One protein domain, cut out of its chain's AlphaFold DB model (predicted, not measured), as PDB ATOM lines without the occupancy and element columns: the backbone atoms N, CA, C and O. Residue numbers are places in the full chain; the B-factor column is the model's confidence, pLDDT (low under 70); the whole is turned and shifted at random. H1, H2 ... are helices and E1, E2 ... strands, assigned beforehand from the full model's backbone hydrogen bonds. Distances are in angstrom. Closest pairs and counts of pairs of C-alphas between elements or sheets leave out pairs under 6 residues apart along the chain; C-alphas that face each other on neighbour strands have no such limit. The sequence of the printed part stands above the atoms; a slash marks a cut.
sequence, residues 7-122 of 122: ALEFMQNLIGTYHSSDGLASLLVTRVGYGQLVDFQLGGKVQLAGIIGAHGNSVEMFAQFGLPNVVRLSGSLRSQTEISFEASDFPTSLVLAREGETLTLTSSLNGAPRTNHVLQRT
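What this domain is: This is residues 7 to 122 of the 122 residues of an uncharacterized protein of Xanthomonas pisi (UniProt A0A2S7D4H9). The model is a closed barrel of ten strands, somewhat flattened: E2 to E5 make one wall, E7 to E10 the opposite wall, and the strands of the two walls cross. The short helix H1 sits at one end of the barrel, near E2 to E7, and the sheet curls round it. The printed part has 116 residues, with one named helix followed by ten named strands, E1 to E10, which follow each other round the ring in chain order, each antiparallel to its neighbours. The class is mostly strand. The whole is compact, with a radius of gyration of the C-alphas of 13.0 A and spans of 37 by 29 by 25 A.

Where its parts are: H1 covers residues 7 to 13 and begins at C-alpha 7 (36.464, 21.824, -12.017); it is 10.0 A long. E1, residues 16 to 19, measures 10.2 A; E2, residues 25 to 32, 22.3 A; and E3, residues 35 to 42, 23.6 A. E4, residues 45 to 55, is the longest strand at 29.5 A, starting at C-alpha 45 (10.248, 18.749, -3.662). E5, residues 58 to 64, measures 20.3 A; E6, residues 71 to 79, 23.8 A; and E7, residues 82 to 86, 13.4 A. E8, residues 93 to 99, and E9, residues 102 to 108, each measure 20.0 A. E10, residues 115 to 121, measures 19.3 A and ends at C-alpha 121 (22.711, 33.678, -3.872).

How they stand to each other: E1 to E10 form a meander, each strand the antiparallel neighbour of the one before, and E10 closes the ring with E1. In the hairpin of E1 and E2, N 18 and O 27 are 2.8 A apart, within hydrogen-bond range. In the hairpin of E5 and E6, whose directions differ by 137 degrees, N 73 and O 61 are 2.8 A apart. E10 has staggered pairing: residues 115 to 120 pair with E9, N 117 to O 105 at 2.8 A, and residues 120 to 121 with E1, N 120 to O 19 at 2.8 A. H1 is on the barrel and outside it, at a height over the sheet of 5.9 A and over none of the strands. The closest C-alphas of H1 and E6 are those of Ala 7 and Leu 77, 5.2 A. In H1 every O i to N i+4 pair is within hydrogen-bond range. E3 and E8 are apart.

The domain as a whole: The two C-alphas farthest apart are those of Asp 22 and Gly 56, 38.8 A. The printed part has no cut and no long link. The mean pLDDT of the printed part is 93.9, and no printed residue is under 70.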
ATOM      1  N   ALA A   7      37.882  22.152 -12.149       94.88
ATOM      2  CA  ALA A   7      36.464  21.824 -12.017       94.88
ATOM      3  C   ALA A   7      36.022  21.693 -10.545       94.88
ATOM      4  O   ALA A   7      34.927  22.116 -10.187       94.88
ATOM      5  N   LEU A   8      36.884  21.163  -9.672       94.44
ATOM      6  CA  LEU A   8      36.605  21.069  -8.240       94.44
ATOM      7  C   LEU A   8      36.696  22.442  -7.564       94.44
ATOM      8  O   LEU A   8      35.853  22.762  -6.732       94.44
ATOM      9  N   GLU A   9      37.685  23.263  -7.930       94.25
ATOM     10  CA  GLU A   9      37.802  24.649  -7.449       94.25
ATOM     11  C   GLU A   9      36.562  25.473  -7.839       94.25
ATOM     12  O   GLU A   9      36.006  26.189  -7.007       94.25
ATOM     13  N   PHE A  10      36.065  25.310  -9.070       95.81
ATOM     14  CA  PHE A  10      34.805  25.910  -9.508       95.81
ATOM     15  C   PHE A  10      33.637  25.500  -8.598       95.81
ATOM     16  O   PHE A  10      32.929  26.363  -8.083       95.81
ATOM     17  N   MET A  11      33.474  24.201  -8.327       96.19
ATOM     18  CA  MET A  11      32.407  23.705  -7.450       96.19
ATOM     19  C   MET A  11      32.537  24.201  -6.006       96.19
ATOM     20  O   MET A  11      31.530  24.498  -5.366       96.19
ATOM     21  N   GLN A  12      33.758  24.342  -5.486       94.69
ATOM     22  CA  GLN A  12      33.996  24.941  -4.167       94.69
ATOM     23  C   GLN A  12      33.543  26.404  -4.121       94.69
ATOM     24  O   GLN A  12      32.966  26.841  -3.127       94.69
ATOM     25  N   ASN A  13      33.737  27.151  -5.209       94.94
ATOM     26  CA  ASN A  13      33.277  28.534  -5.307       94.94
ATOM     27  C   ASN A  13      31.749  28.656  -5.410       94.94
ATOM     28  O   ASN A  13      31.222  29.742  -5.159       94.94
ATOM     29  N   LEU A  14      31.044  27.573  -5.759       96.12
ATOM     30  CA  LEU A  14      29.581  27.508  -5.778       96.12
ATOM     31  C   LEU A  14      28.955  27.177  -4.421       96.12
ATOM     32  O   LEU A  14      27.737  27.126  -4.338       96.12
ATOM     33  N   ILE A  15      29.733  26.944  -3.359       96.75
ATOM     34  CA  ILE A  15      29.165  26.653  -2.035       96.75
ATOM     35  C   ILE A  15      28.269  27.810  -1.587       96.75
ATOM     36  O   ILE A  15      28.711  28.954  -1.501       96.75
ATOM     37  N   GLY A  16      27.024  27.517  -1.244       97.31
ATOM     38  CA  GLY A  16      26.044  28.513  -0.843       97.31
ATOM     39  C   GLY A  16      24.620  28.035  -1.061       97.31
ATOM     40  O   GLY A  16      24.380  26.934  -1.563       97.31
ATOM     41  N   THR A  17      23.688  28.900  -0.689       97.94
ATOM     42  CA  THR A  17      22.263  28.699  -0.930       97.94
ATOM     43  C   THR A  17      21.807  29.713  -1.964       97.94
ATOM     44  O   THR A  17      22.160  30.890  -1.890       97.94
ATOM     45  N   TYR A  18      21.036  29.246  -2.935       98.31
ATOM     46  CA  TYR A  18      20.523  30.044  -4.032       98.31
ATOM     47  C   TYR A  18      19.012  29.879  -4.122       98.31
ATOM     48  O   TYR A  18      18.501  28.778  -3.919       98.31
ATOM     49  N   HIS A  19      18.311  30.950  -4.473       98.00
ATOM     50  CA  HIS A  19      16.856  30.971  -4.588       98.00
ATOM     51  C   HIS A  19      16.424  31.660  -5.880       98.00
ATOM     52  O   HIS A  19      17.043  32.633  -6.312       98.00
ATOM     53  N   SER A  20      15.355  31.178  -6.506       97.31
ATOM     54  CA  SER A  20      14.689  31.928  -7.571       97.31
ATOM     55  C   SER A  20      14.008  33.177  -7.006       97.31
ATOM     56  O   SER A  20      13.688  33.254  -5.819       97.31
ATOM     57  N   SER A  21      13.753  34.167  -7.863       95.56
ATOM     58  CA  SER A  21      13.111  35.429  -7.465       95.56
ATOM     59  C   SER A  21      11.689  35.257  -6.919       95.56
ATOM     60  O   SER A  21      11.238  36.073  -6.122       95.56
ATOM     61  N   ASP A  22      10.992  34.202  -7.337       95.12
ATOM     62  CA  ASP A  22       9.664  33.817  -6.850       95.12
ATOM     63  C   ASP A  22       9.705  32.914  -5.601       95.12
ATOM     64  O   ASP A  22       8.657  32.578  -5.051       95.12
ATOM     65  N   GLY A  23      10.897  32.506  -5.149       94.31
ATOM     66  CA  GLY A  23      11.096  31.614  -4.006       94.31
ATOM     67  C   GLY A  23      10.639  30.166  -4.224       94.31
ATOM     68  O   GLY A  23      10.651  29.381  -3.277       94.31
ATOM     69  N   LEU A  24      10.229  29.788  -5.439       95.75
ATOM     70  CA  LEU A  24       9.726  28.441  -5.732       95.75
ATOM     71  C   LEU A  24      10.837  27.415  -5.952       95.75
ATOM     72  O   LEU A  24      10.597  26.217  -5.774       95.75
ATOM     73  N   ALA A  25      12.021  27.865  -6.357       97.44
ATOM     74  CA  ALA A  25      13.180  27.030  -6.606       97.44
ATOM     75  C   ALA A  25      14.316  27.399  -5.651       97.44
ATOM     76  O   ALA A  25      14.613  28.579  -5.443       97.44
ATOM     77  N   SER A  26      14.982  26.390  -5.103       97.75
ATOM     78  CA  SER A  26      16.176  26.572  -4.284       97.75
ATOM     79  C   SER A  26      17.254  25.573  -4.670       97.75
ATOM     80  O   SER A  26      16.969  24.436  -5.038       97.75
ATOM     81  N   LEU A  27      18.506  26.012  -4.608       98.06
ATOM     82  CA  LEU A  27      19.677  25.163  -4.770       98.06
ATOM     83  C   LEU A  27      20.584  25.354  -3.564       98.06
ATOM     84  O   LEU A  27      21.032  26.465  -3.288       98.06
ATOM     85  N   LEU A  28      20.897  24.266  -2.881       98.12
ATOM     86  CA  LEU A  28      21.928  24.216  -1.863       98.12
ATOM     87  C   LEU A  28      23.149  23.501  -2.429       98.12
ATOM     88  O   LEU A  28      23.066  22.354  -2.870       98.12
ATOM     89  N   VAL A  29      24.297  24.164  -2.362       98.06
ATOM     90  CA  VAL A  29      25.602  23.555  -2.606       98.06
ATOM     91  C   VAL A  29      26.379  23.613  -1.302       98.06
ATOM     92  O   VAL A  29      26.693  24.691  -0.800       98.06
ATOM     93  N   THR A  30      26.702  22.456  -0.737       97.94
ATOM     94  CA  THR A  30      27.441  22.370   0.526       97.94
ATOM     95  C   THR A  30      28.689  21.520   0.381       97.94
ATOM     96  O   THR A  30      28.802  20.678  -0.507       97.94
ATOM     97  N   ARG A  31      29.658  21.741   1.263       96.62
ATOM     98  CA  ARG A  31      30.891  20.963   1.287       96.62
ATOM     99  C   ARG A  31      30.662  19.627   1.988       96.62
ATOM    100  O   ARG A  31      30.142  19.594   3.097       96.62
ATOM    101  N   VAL A  32      31.157  18.544   1.390       94.31
ATOM    102  CA  VAL A  32      31.208  17.212   2.015       94.31
ATOM    103  C   VAL A  32      32.611  16.641   1.826       94.31
ATOM    104  O   VAL A  32      32.998  16.229   0.733       94.31
ATOM    105  N   GLY A  33      33.422  16.674   2.888       90.31
ATOM    106  CA  GLY A  33      34.846  16.335   2.808       90.31
ATOM    107  C   GLY A  33      35.602  17.255   1.836       90.31
ATOM    108  O   GLY A  33      35.674  18.471   2.045       90.31
ATOM    109  N   TYR A  34      36.171  16.675   0.777       89.62
ATOM    110  CA  TYR A  34      36.819  17.413  -0.322       89.62
ATOM    111  C   TYR A  34      35.911  17.624  -1.544       89.62
ATOM    112  O   TYR A  34      36.317  18.306  -2.484       89.62
ATOM    113  N   GLY A  35      34.703  17.058  -1.524       94.81
ATOM    114  CA  GLY A  35      33.693  17.195  -2.566       94.81
ATOM    115  C   GLY A  35      32.572  18.158  -2.181       94.81
ATOM    116  O   GLY A  35      32.674  18.932  -1.218       94.81
ATOM    117  N   GLN A  36      31.492  18.103  -2.953       97.50
ATOM    118  CA  GLN A  36      30.305  18.932  -2.773       97.50
ATOM    119  C   GLN A  36      29.049  18.068  -2.816       97.50
ATOM    120  O   GLN A  36      28.984  17.095  -3.557       97.50
ATOM    121  N   LEU A  37      28.046  18.440  -2.037       98.00
ATOM    122  CA  LEU A  37      26.680  17.967  -2.198       98.00
ATOM    123  C   LEU A  37      25.872  19.077  -2.858       98.00
ATOM    124  O   LEU A  37      26.043  20.249  -2.521       98.00
ATOM    125  N   VAL A  38      25.011  18.690  -3.790       97.69
ATOM    126  CA  VAL A  38      24.067  19.565  -4.483       97.69
ATOM    127  C   VAL A  38      22.660  19.050  -4.215       97.69
ATOM    128  O   VAL A  38      22.401  17.867  -4.419       97.69
ATOM    129  N   ASP A  39      21.770  19.931  -3.775       97.31
ATOM    130  CA  ASP A  39      20.345  19.666  -3.558       97.31
ATOM    131  C   ASP A  39      19.543  20.790  -4.215       97.31
ATOM    132  O   ASP A  39      19.657  21.953  -3.831       97.31
ATOM    133  N   PHE A  40      18.787  20.448  -5.252       97.19
ATOM    134  CA  PHE A  40      17.892  21.345  -5.963       97.19
ATOM    135  C   PHE A  40      16.444  20.962  -5.680       97.19
ATOM    136  O   PHE A  40      16.008  19.840  -5.972       97.19
ATOM    137  N   GLN A  41      15.678  21.929  -5.192       96.25
ATOM    138  CA  GLN A  41      14.270  21.778  -4.873       96.25
ATOM    139  C   GLN A  41      13.420  22.713  -5.725       96.25
ATOM    140  O   GLN A  41      13.786  23.858  -5.979       96.25
ATOM    141  N   LEU A  42      12.251  22.223  -6.132       95.12
ATOM    142  CA  LEU A  42      11.233  22.987  -6.845       95.12
ATOM    143  C   LEU A  42       9.872  22.705  -6.212       95.12
ATOM    144  O   LEU A  42       9.470  21.543  -6.092       95.12
ATOM    145  N   GLY A  43       9.170  23.751  -5.776       93.12
ATOM    146  CA  GLY A  43       7.864  23.622  -5.122       93.12
ATOM    147  C   GLY A  43       7.902  22.736  -3.868       93.12
ATOM    148  O   GLY A  43       6.985  21.947  -3.645       93.12
ATOM    149  N   GLY A  44       8.992  22.806  -3.095       90.62
ATOM    150  CA  GLY A  44       9.191  22.014  -1.873       90.62
ATOM    151  C   GLY A  44       9.520  20.533  -2.100       90.62
ATOM    152  O   GLY A  44       9.460  19.747  -1.156       90.62
ATOM    153  N   LYS A  45       9.842  20.123  -3.333       92.38
ATOM    154  CA  LYS A  45      10.248  18.749  -3.662       92.38
ATOM    155  C   LYS A  45      11.652  18.727  -4.242       92.38
ATOM    156  O   LYS A  45      11.936  19.489  -5.165       92.38
ATOM    157  N   VAL A  46      12.479  17.799  -3.770       93.31
ATOM    158  CA  VAL A  46      13.807  17.532  -4.339       93.31
ATOM    159  C   VAL A  46      13.645  17.043  -5.777       93.31
ATOM    160  O   VAL A  46      13.040  16.000  -6.024       93.31
ATOM    161  N   GLN A  47      14.159  17.821  -6.725       93.12
ATOM    162  CA  GLN A  47      14.193  17.475  -8.148       93.12
ATOM    163  C   GLN A  47      15.550  16.907  -8.549       93.12
ATOM    164  O   GLN A  47      15.626  16.061  -9.436       93.12
ATOM    165  N   LEU A  48      16.618  17.357  -7.894       94.94
ATOM    166  CA  LEU A  48      17.966  16.859  -8.108       94.94
ATOM    167  C   LEU A  48      18.694  16.809  -6.768       94.94
ATOM    168  O   LEU A  48      18.733  17.799  -6.052       94.94
ATOM    169  N   ALA A  49      19.309  15.675  -6.455       96.06
ATOM    170  CA  ALA A  49      20.236  15.561  -5.338       96.06
ATOM    171  C   ALA A  49      21.440  14.736  -5.771       96.06
ATOM    172  O   ALA A  49      21.276  13.683  -6.386       96.06
ATOM    173  N   GLY A  50      22.649  15.194  -5.463       96.50
ATOM    174  CA  GLY A  50      23.847  14.460  -5.838       96.50
ATOM    175  C   GLY A  50      25.100  14.870  -5.090       96.50
ATOM    176  O   GLY A  50      25.177  15.937  -4.483       96.50
ATOM    177  N   ILE A  51      26.095  13.994  -5.157       97.62
ATOM    178  CA  ILE A  51      27.436  14.220  -4.625       97.62
ATOM    179  C   ILE A  51      28.422  14.374  -5.775       97.62
ATOM    180  O   ILE A  51      28.362  13.629  -6.752       97.62
ATOM    181  N   ILE A  52      29.321  15.343  -5.648       97.81
ATOM    182  CA  ILE A  52      30.352  15.686  -6.619       97.81
ATOM    183  C   ILE A  52      31.719  15.483  -5.976       97.81
ATOM    184  O   ILE A  52      31.966  15.941  -4.857       97.81
ATOM    185  N   GLY A  53      32.619  14.808  -6.684       96.00
ATOM    186  CA  GLY A  53      33.970  14.519  -6.215       96.00
ATOM    187  C   GLY A  53      35.001  14.569  -7.334       96.00
ATOM    188  O   GLY A  53      34.663  14.566  -8.512       96.00
ATOM    189  N   ALA A  54      36.275  14.622  -6.952       93.44
ATOM    190  CA  ALA A  54      37.391  14.567  -7.886       93.44
ATOM    191  C   ALA A  54      37.484  13.202  -8.586       93.44
ATOM    192  O   ALA A  54      37.432  12.162  -7.928       93.44
ATOM    193  N   HIS A  55      37.724  13.214  -9.894       91.38
ATOM    194  CA  HIS A  55      38.053  12.033 -10.685       91.38
ATOM    195  C   HIS A  55      39.137  12.395 -11.709       91.38
ATOM    196  O   HIS A  55      38.904  13.146 -12.659       91.38
ATOM    197  N   GLY A  56      40.359  11.902 -11.483       87.75
ATOM    198  CA  GLY A  56      41.529  12.290 -12.272       87.75
ATOM    199  C   GLY A  56      41.776  13.803 -12.217       87.75
ATOM    200  O   GLY A  56      41.983  14.360 -11.142       87.75
ATOM    201  N   ASN A  57      41.728  14.457 -13.380       87.81
ATOM    202  CA  ASN A  57      41.886  15.912 -13.526       87.81
ATOM    203  C   ASN A  57      40.547  16.655 -13.695       87.81
ATOM    204  O   ASN A  57      40.537  17.816 -14.103       87.81
ATOM    205  N   SER A  58      39.422  15.998 -13.403       92.31
ATOM    206  CA  SER A  58      38.085  16.590 -13.466       92.31
ATOM    207  C   SER A  58      37.239  16.183 -12.254       92.31
ATOM    208  O   SER A  58      37.774  15.804 -11.210       92.31
ATOM    209  N   VAL A  59      35.915  16.288 -12.372       95.88
ATOM    210  CA  VAL A  59      34.959  15.867 -11.347       95.88
ATOM    211  C   VAL A  59      33.945  14.877 -11.903       95.88
ATOM    212  O   VAL A  59      33.701  14.820 -13.104       95.88
ATOM    213  N   GLU A  60      33.327  14.121 -11.011       97.25
ATOM    214  CA  GLU A  60      32.175  13.274 -11.297       97.25
ATOM    215  C   GLU A  60      31.048  13.588 -10.336       97.25
ATOM    216  O   GLU A  60      31.295  13.989  -9.199       97.25
ATOM    217  N   MET A  61      29.822  13.379 -10.800       97.19
ATOM    218  CA  MET A  61      28.613  13.516 -10.008       97.19
ATOM    219  C   MET A  61      27.855  12.192  -9.976       97.19
ATOM    220  O   MET A  61      27.641  11.574 -11.016       97.19
ATOM    221  N   PHE A  62      27.396  11.788  -8.795       96.44
ATOM    222  CA  PHE A  62      26.407  10.723  -8.628       96.44
ATOM    223  C   PHE A  62      25.121  11.353  -8.116       96.44
ATOM    224  O   PHE A  62      25.123  11.942  -7.035       96.44
ATOM    225  N   ALA A  63      24.049  11.273  -8.903       95.19
ATOM    226  CA  ALA A  63      22.849  12.061  -8.661       95.19
ATOM    227  C   ALA A  63      21.545  11.326  -8.960       95.19
ATOM    228  O   ALA A  63      21.477  10.492  -9.859       95.19
ATOM    229  N   GLN A  64      20.492  11.694  -8.240       93.12
ATOM    230  CA  GLN A  64      19.105  11.380  -8.568       93.12
ATOM    231  C   GLN A  64      18.450  12.612  -9.197       93.12
ATOM    232  O   GLN A  64      18.699  13.727  -8.747       93.12
ATOM    233  N   PHE A  65      17.593  12.408 -10.200       88.75
ATOM    234  CA  PHE A  65      16.899  13.479 -10.933       88.75
ATOM    235  C   PHE A  65      15.373  13.299 -10.908       88.75
ATOM    236  O   PHE A  65      14.746  13.094 -11.946       88.75
ATOM    237  N   GLY A  66      14.772  13.219  -9.718       78.94
ATOM    238  CA  GLY A  66      13.342  12.893  -9.569       78.94
ATOM    239  C   GLY A  66      12.965  11.478 -10.046       78.94
ATOM    240  O   GLY A  66      11.795  11.102 -10.029       78.94
ATOM    241  N   LEU A  67      13.962  10.688 -10.454       78.31
ATOM    242  CA  LEU A  67      13.879   9.282 -10.832       78.31
ATOM    243  C   LEU A  67      14.444   8.421  -9.692       78.31
ATOM    244  O   LEU A  67      15.327   8.881  -8.962       78.31
ATOM    245  N   PRO A  68      14.007   7.157  -9.555       82.69
ATOM    246  CA  PRO A  68      14.529   6.263  -8.520       82.69
ATOM    247  C   PRO A  68      16.009   5.896  -8.729       82.69
ATOM    248  O   PRO A  68      16.676   5.455  -7.794       82.69
ATOM    249  N   ASN A  69      16.537   6.090  -9.940       86.38
ATOM    250  CA  ASN A  69      17.877   5.664 -10.321       86.38
ATOM    251  C   ASN A  69      18.927   6.718  -9.952       86.38
ATOM    252  O   ASN A  69      18.722   7.916 -10.155       86.38
ATOM    253  N   VAL A  70      20.086   6.249  -9.490       92.94
ATOM    254  CA  VAL A  70      21.294   7.073  -9.386       92.94
ATOM    255  C   VAL A  70      22.010   7.051 -10.731       92.94
ATOM    256  O   VAL A  70      22.316   5.985 -11.263       92.94
ATOM    257  N   VAL A  71      22.282   8.232 -11.270       92.69
ATOM    258  CA  VAL A  71      22.978   8.447 -12.536       92.69
ATOM    259  C   VAL A  71      24.375   8.980 -12.240       92.69
ATOM    260  O   VAL A  71      24.538   9.916 -11.453       92.69
ATOM    261  N   ARG A  72      25.387   8.387 -12.877       95.50
ATOM    262  CA  ARG A  72      26.755   8.910 -12.887       95.50
ATOM    263  C   ARG A  72      26.902   9.895 -14.042       95.50
ATOM    264  O   ARG A  72      26.549   9.567 -15.173       95.50
ATOM    265  N   LEU A  73      27.452  11.071 -13.765       96.44
ATOM    266  CA  LEU A  73      27.760  12.079 -14.769       96.44
ATOM    267  C   LEU A  73      29.234  12.461 -14.697       96.44
ATOM    268  O   LEU A  73      29.771  12.721 -13.616       96.44
ATOM    269  N   SER A  74      29.857  12.563 -15.861       97.00
ATOM    270  CA  SER A  74      31.202  13.108 -16.004       97.00
ATOM    271  C   SER A  74      31.111  14.625 -16.035       97.00
ATOM    272  O   SER A  74      30.445  15.188 -16.903       97.00
ATOM    273  N   GLY A  75      31.758  15.285 -15.079       96.69
ATOM    274  CA  GLY A  75      31.846  16.734 -15.023       96.69
ATOM    275  C   GLY A  75      33.041  17.248 -15.816       96.69
ATOM    276  O   GLY A  75      34.114  16.647 -15.785       96.69
ATOM    277  N   SER A  76      32.886  18.370 -16.503       94.88
ATOM    278  CA  SER A  76      33.955  19.060 -17.221       94.88
ATOM    279  C   SER A  76      33.741  20.567 -17.156       94.88
ATOM    280  O   SER A  76      32.636  21.078 -17.345       94.88
ATOM    281  N   LEU A  77      34.817  21.292 -16.850       95.38
ATOM    282  CA  LEU A  77      34.797  22.748 -16.848       95.38
ATOM    283  C   LEU A  77      34.784  23.239 -18.301       95.38
ATOM    284  O   LEU A  77      35.690  22.907 -19.066       95.38
ATOM    285  N   ARG A  78      33.767  24.015 -18.682       94.62
ATOM    286  CA  ARG A  78      33.627  24.575 -20.036       94.62
ATOM    287  C   ARG A  78      34.247  25.962 -20.144       94.62
ATOM    288  O   ARG A  78      34.817  26.310 -21.174       94.62
ATOM    289  N   SER A  79      34.166  26.742 -19.071       94.38
ATOM    290  CA  SER A  79      34.780  28.064 -18.943       94.38
ATOM    291  C   SER A  79      35.070  28.363 -17.469       94.38
ATOM    292  O   SER A  79      34.750  27.570 -16.591       94.38
ATOM    293  N   GLN A  80      35.639  29.529 -17.154       93.44
ATOM    294  CA  GLN A  80      35.826  29.943 -15.753       93.44
ATOM    295  C   GLN A  80      34.501  30.126 -14.988       93.44
ATOM    296  O   GLN A  80      34.502  30.165 -13.760       93.44
ATOM    297  N   THR A  81      33.386  30.242 -15.708       95.50
ATOM    298  CA  THR A  81      32.053  30.513 -15.169       95.50
ATOM    299  C   THR A  81      31.072  29.365 -15.380       95.50
ATOM    300  O   THR A  81      29.959  29.441 -14.875       95.50
ATOM    301  N   GLU A  82      31.451  28.295 -16.081       97.56
ATOM    302  CA  GLU A  82      30.531  27.225 -16.469       97.56
ATOM    303  C   GLU A  82      31.159  25.839 -16.317       97.56
ATOM    304  O   GLU A  82      32.256  25.569 -16.816       97.56
ATOM    305  N   ILE A  83      30.407  24.927 -15.703       97.56
ATOM    306  CA  ILE A  83      30.697  23.493 -15.660       97.56
ATOM    307  C   ILE A  83      29.509  22.707 -16.216       97.56
ATOM    308  O   ILE A  83      28.349  23.036 -15.953       97.56
ATOM    309  N   SER A  84      29.798  21.645 -16.961       97.25
ATOM    310  CA  SER A  84      28.798  20.689 -17.434       97.25
ATOM    311  C   SER A  84      29.012  19.313 -16.850       97.25
ATOM    312  O   SER A  84      30.150  18.892 -16.685       97.25
ATOM    313  N   PHE A  85      27.920  18.598 -16.629       97.12
ATOM    314  CA  PHE A  85      27.876  17.198 -16.258       97.12
ATOM    315  C   PHE A  85      27.035  16.446 -17.282       97.12
ATOM    316  O   PHE A  85      25.899  16.832 -17.559       97.12
ATOM    317  N   GLU A  86      27.588  15.376 -17.835       95.38
ATOM    318  CA  GLU A  86      26.947  14.590 -18.889       95.38
ATOM    319  C   GLU A  86      27.026  13.102 -18.544       95.38
ATOM    320  O   GLU A  86      28.074  12.598 -18.129       95.38
ATOM    321  N   ALA A  87      25.902  12.402 -18.676       93.62
ATOM    322  CA  ALA A  87      25.839  10.959 -18.497       93.62
ATOM    323  C   ALA A  87      26.148  10.264 -19.830       93.62
ATOM    324  O   ALA A  87      25.650  10.670 -20.879       93.62
ATOM    325  N   SER A  88      26.969   9.211 -19.797       86.94
ATOM    326  CA  SER A  88      27.314   8.428 -20.994       86.94
ATOM    327  C   SER A  88      26.206   7.460 -21.402       86.94
ATOM    328  O   SER A  88      25.985   7.228 -22.587       86.94
ATOM    329  N   ASP A  89      25.502   6.915 -20.409       86.31
ATOM    330  CA  ASP A  89      24.625   5.752 -20.592       86.31
ATOM    331  C   ASP A  89      23.138   6.140 -20.595       86.31
ATOM    332  O   ASP A  89      22.259   5.306 -20.802       86.31
ATOM    333  N   PHE A  90      22.843   7.415 -20.340       82.56
ATOM    334  CA  PHE A  90      21.491   7.943 -20.244       82.56
ATOM    335  C   PHE A  90      21.483   9.395 -20.742       82.56
ATOM    336  O   PHE A  90      22.360  10.154 -20.333       82.56
ATOM    337  N   PRO A  91      20.530   9.823 -21.596       88.62
ATOM    338  CA  PRO A  91      20.522  11.168 -22.172       88.62
ATOM    339  C   PRO A  91      20.080  12.203 -21.129       88.62
ATOM    340  O   PRO A  91      18.945  12.683 -21.129       88.62
ATOM    341  N   THR A  92      20.982  12.498 -20.196       90.88
ATOM    342  CA  THR A  92      20.819  13.463 -19.112       90.88
ATOM    343  C   THR A  92      22.050  14.338 -19.005       90.88
ATOM    344  O   THR A  92      23.184  13.855 -19.043       90.88
ATOM    345  N   SER A  93      21.813  15.634 -18.851       93.69
ATOM    346  CA  SER A  93      22.871  16.605 -18.630       93.69
ATOM    347  C   SER A  93      22.454  17.683 -17.646       93.69
ATOM    348  O   SER A  93      21.271  18.000 -17.483       93.69
ATOM    349  N   LEU A  94      23.460  18.242 -16.987       95.69
ATOM    350  CA  LEU A  94      23.348  19.343 -16.050       95.69
ATOM    351  C   LEU A  94      24.423  20.369 -16.387       95.69
ATOM    352  O   LEU A  94      25.574  20.011 -16.607       95.69
ATOM    353  N   VAL A  95      24.074  21.644 -16.402       97.44
ATOM    354  CA  VAL A  95      25.030  22.741 -16.547       97.44
ATOM    355  C   VAL A  95      24.792  23.725 -15.415       97.44
ATOM    356  O   VAL A  95      23.650  24.100 -15.141       97.44
ATOM    357  N   LEU A  96      25.878  24.128 -14.765       97.62
ATOM    358  CA  LEU A  96      25.898  25.184 -13.761       97.62
ATOM    359  C   LEU A  96      26.722  26.336 -14.330       97.62
ATOM    360  O   LEU A  96      27.930  26.190 -14.525       97.62
ATOM    361  N   ALA A  97      26.070  27.466 -14.593       97.69
ATOM    362  CA  ALA A  97      26.705  28.676 -15.105       97.69
ATOM    363  C   ALA A  97      26.554  29.817 -14.096       97.69
ATOM    364  O   ALA A  97      25.439  30.164 -13.711       97.69
ATOM    365  N   ARG A  98      27.666  30.399 -13.648       96.19
ATOM    366  CA  ARG A  98      27.710  31.460 -12.640       96.19
ATOM    367  C   ARG A  98      28.066  32.807 -13.261       96.19
ATOM    368  O   ARG A  98      29.094  32.936 -13.916       96.19
ATOM    369  N   GLU A  99      27.299  33.831 -12.919       95.62
ATOM    370  CA  GLU A  99      27.585  35.229 -13.238       95.62
ATOM    371  C   GLU A  99      27.396  36.095 -11.982       95.62
ATOM    372  O   GLU A  99      26.276  36.361 -11.542       95.62
ATOM    373  N   GLY A 100      28.505  36.496 -11.352       92.75
ATOM    374  CA  GLY A 100      28.472  37.195 -10.063       92.75
ATOM    375  C   GLY A 100      27.829  36.336  -8.967       92.75
ATOM    376  O   GLY A 100      28.321  35.245  -8.665       92.75
ATOM    377  N   GLU A 101      26.727  36.825  -8.396       94.19
ATOM    378  CA  GLU A 101      25.904  36.105  -7.407       94.19
ATOM    379  C   GLU A 101      24.720  35.348  -8.037       94.19
ATOM    380  O   GLU A 101      23.961  34.679  -7.335       94.19
ATOM    381  N   THR A 102      24.594  35.398  -9.365       96.38
ATOM    382  CA  THR A 102      23.592  34.642 -10.117       96.38
ATOM    383  C   THR A 102      24.152  33.284 -10.521       96.38
ATOM    384  O   THR A 102      25.284  33.175 -10.998       96.38
ATOM    385  N   LEU A 103      23.338  32.245 -10.389       97.62
ATOM    386  CA  LEU A 103      23.614  30.900 -10.862       97.62
ATOM    387  C   LEU A 103      22.462  30.431 -11.749       97.62
ATOM    388  O   LEU A 103      21.308  30.405 -11.329       97.62
ATOM    389  N   THR A 104      22.781  30.032 -12.972       97.81
ATOM    390  CA  THR A 104      21.839  29.386 -13.881       97.81
ATOM    391  C   THR A 104      22.070  27.882 -13.856       97.81
ATOM    392  O   THR A 104      23.140  27.398 -14.227       97.81
ATOM    393  N   LEU A 105      21.047  27.148 -13.431       97.19
ATOM    394  CA  LEU A 105      20.970  25.695 -13.488       97.19
ATOM    395  C   LEU A 105      20.212  25.301 -14.756       97.19
ATOM    396  O   LEU A 105      19.021  25.583 -14.876       97.19
ATOM    397  N   THR A 106      20.880  24.637 -15.691       96.19
ATOM    398  CA  THR A 106      20.238  24.044 -16.873       96.19
ATOM    399  C   THR A 106      20.249  22.533 -16.737       96.19
ATOM    400  O   THR A 106      21.316  21.949 -16.574       96.19
ATOM    401  N   SER A 107      19.095  21.882 -16.838       93.25
ATOM    402  CA  SER A 107      18.998  20.419 -16.820       93.25
ATOM    403  C   SER A 107      18.224  19.892 -18.023       93.25
ATOM    404  O   SER A 107      17.305  20.539 -18.524       93.25
ATOM    405  N   SER A 108      18.605  18.719 -18.517       91.25
ATOM    406  CA  SER A 108      17.853  17.958 -19.516       91.25
ATOM    407  C   SER A 108      17.781  16.516 -19.045       91.25
ATOM    408  O   SER A 108      18.802  15.949 -18.664       91.25
ATOM    409  N   LEU A 109      16.576  15.945 -19.043       87.25
ATOM    410  CA  LEU A 109      16.305  14.600 -18.543       87.25
ATOM    411  C   LEU A 109      15.653  13.772 -19.630       87.25
ATOM    412  O   LEU A 109      14.616  14.157 -20.163       87.25
ATOM    413  N   ASN A 110      16.237  12.619 -19.934       84.12
ATOM    414  CA  ASN A 110      15.694  11.666 -20.895       84.12
ATOM    415  C   ASN A 110      15.381  12.282 -22.282       84.12
ATOM    416  O   ASN A 110      14.356  11.979 -22.889       84.12
ATOM    417  N   GLY A 111      16.216  13.213 -22.754       74.25
ATOM    418  CA  GLY A 111      15.984  13.933 -24.016       74.25
ATOM    419  C   GLY A 111      14.844  14.963 -23.989       74.25
ATOM    420  O   GLY A 111      14.513  15.527 -25.033       74.25
ATOM    421  N   ALA A 112      14.251  15.238 -22.823       81.06
ATOM    422  CA  ALA A 112      13.275  16.309 -22.660       81.06
ATOM    423  C   ALA A 112      13.912  17.695 -22.901       81.06
ATOM    424  O   ALA A 112      15.137  17.853 -22.757       81.06
ATOM    425  N   PRO A 113      13.091  18.718 -23.227       83.69
ATOM    426  CA  PRO A 113      13.562  20.088 -23.363       83.69
ATOM    427  C   PRO A 113      14.377  20.540 -22.152       83.69
ATOM    428  O   PRO A 113      14.095  20.171 -21.009       83.69
ATOM    429  N   ARG A 114      15.396  21.361 -22.415       89.75
ATOM    430  CA  ARG A 114      16.219  21.948 -21.358       89.75
ATOM    431  C   ARG A 114      15.345  22.812 -20.455       89.75
ATOM    432  O   ARG A 114      14.631  23.687 -20.941       89.75
ATOM    433  N   THR A 115      15.433  22.568 -19.156       91.56
ATOM    434  CA  THR A 115      14.801  23.390 -18.127       91.56
ATOM    435  C   THR A 115      15.866  24.269 -17.494       91.56
ATOM    436  O   THR A 115      16.902  23.761 -17.063       91.56
ATOM    437  N   ASN A 116      15.604  25.574 -17.445       94.81
ATOM    438  CA  ASN A 116      16.528  26.572 -16.918       94.81
ATOM    439  C   ASN A 116      15.950  27.189 -15.644       94.81
ATOM    440  O   ASN A 116      14.813  27.662 -15.647       94.81
ATOM    441  N   HIS A 117      16.756  27.245 -14.590       96.00
ATOM    442  CA  HIS A 117      16.437  27.948 -13.353       96.00
ATOM    443  C   HIS A 117      17.503  29.006 -13.090       96.00
ATOM    444  O   HIS A 117      18.683  28.680 -12.972       96.00
ATOM    445  N   VAL A 118      17.082  30.267 -13.006       97.50
ATOM    446  CA  VAL A 118      17.947  31.391 -12.635       97.50
ATOM    447  C   VAL A 118      17.792  31.623 -11.140       97.50
ATOM    448  O   VAL A 118      16.687  31.884 -10.662       97.50
ATOM    449  N   LEU A 119      18.893  31.498 -10.408       98.00
ATOM    450  CA  LEU A 119      18.925  31.507  -8.952       98.00
ATOM    451  C   LEU A 119      19.894  32.586  -8.464       98.00
ATOM    452  O   LEU A 119      20.978  32.749  -9.015       98.00
ATOM    453  N   GLN A 120      19.510  33.319  -7.427       97.75
ATOM    454  CA  GLN A 120      20.327  34.337  -6.769       97.75
ATOM    455  C   GLN A 120      20.846  33.802  -5.445       97.75
ATOM    456  O   GLN A 120      20.097  33.174  -4.693       97.75
ATOM    457  N   ARG A 121      22.120  34.050  -5.155       96.75
ATOM    458  CA  ARG A 121      22.711  33.678  -3.872       96.75
ATOM    459  C   ARG A 121      22.135  34.526  -2.738       96.75
ATOM    460  O   ARG A 121      21.934  35.729  -2.903       96.75
ATOM    461  N   THR A 122      21.905  33.891  -1.593       91.75
ATOM    462  CA  THR A 122      21.442  34.517  -0.341       91.75
ATOM    463  C   THR A 122      22.452  34.341   0.775       91.75
ATOM    464  O   THR A 122      23.028  33.228   0.841       91.75
TER     465      THR A 122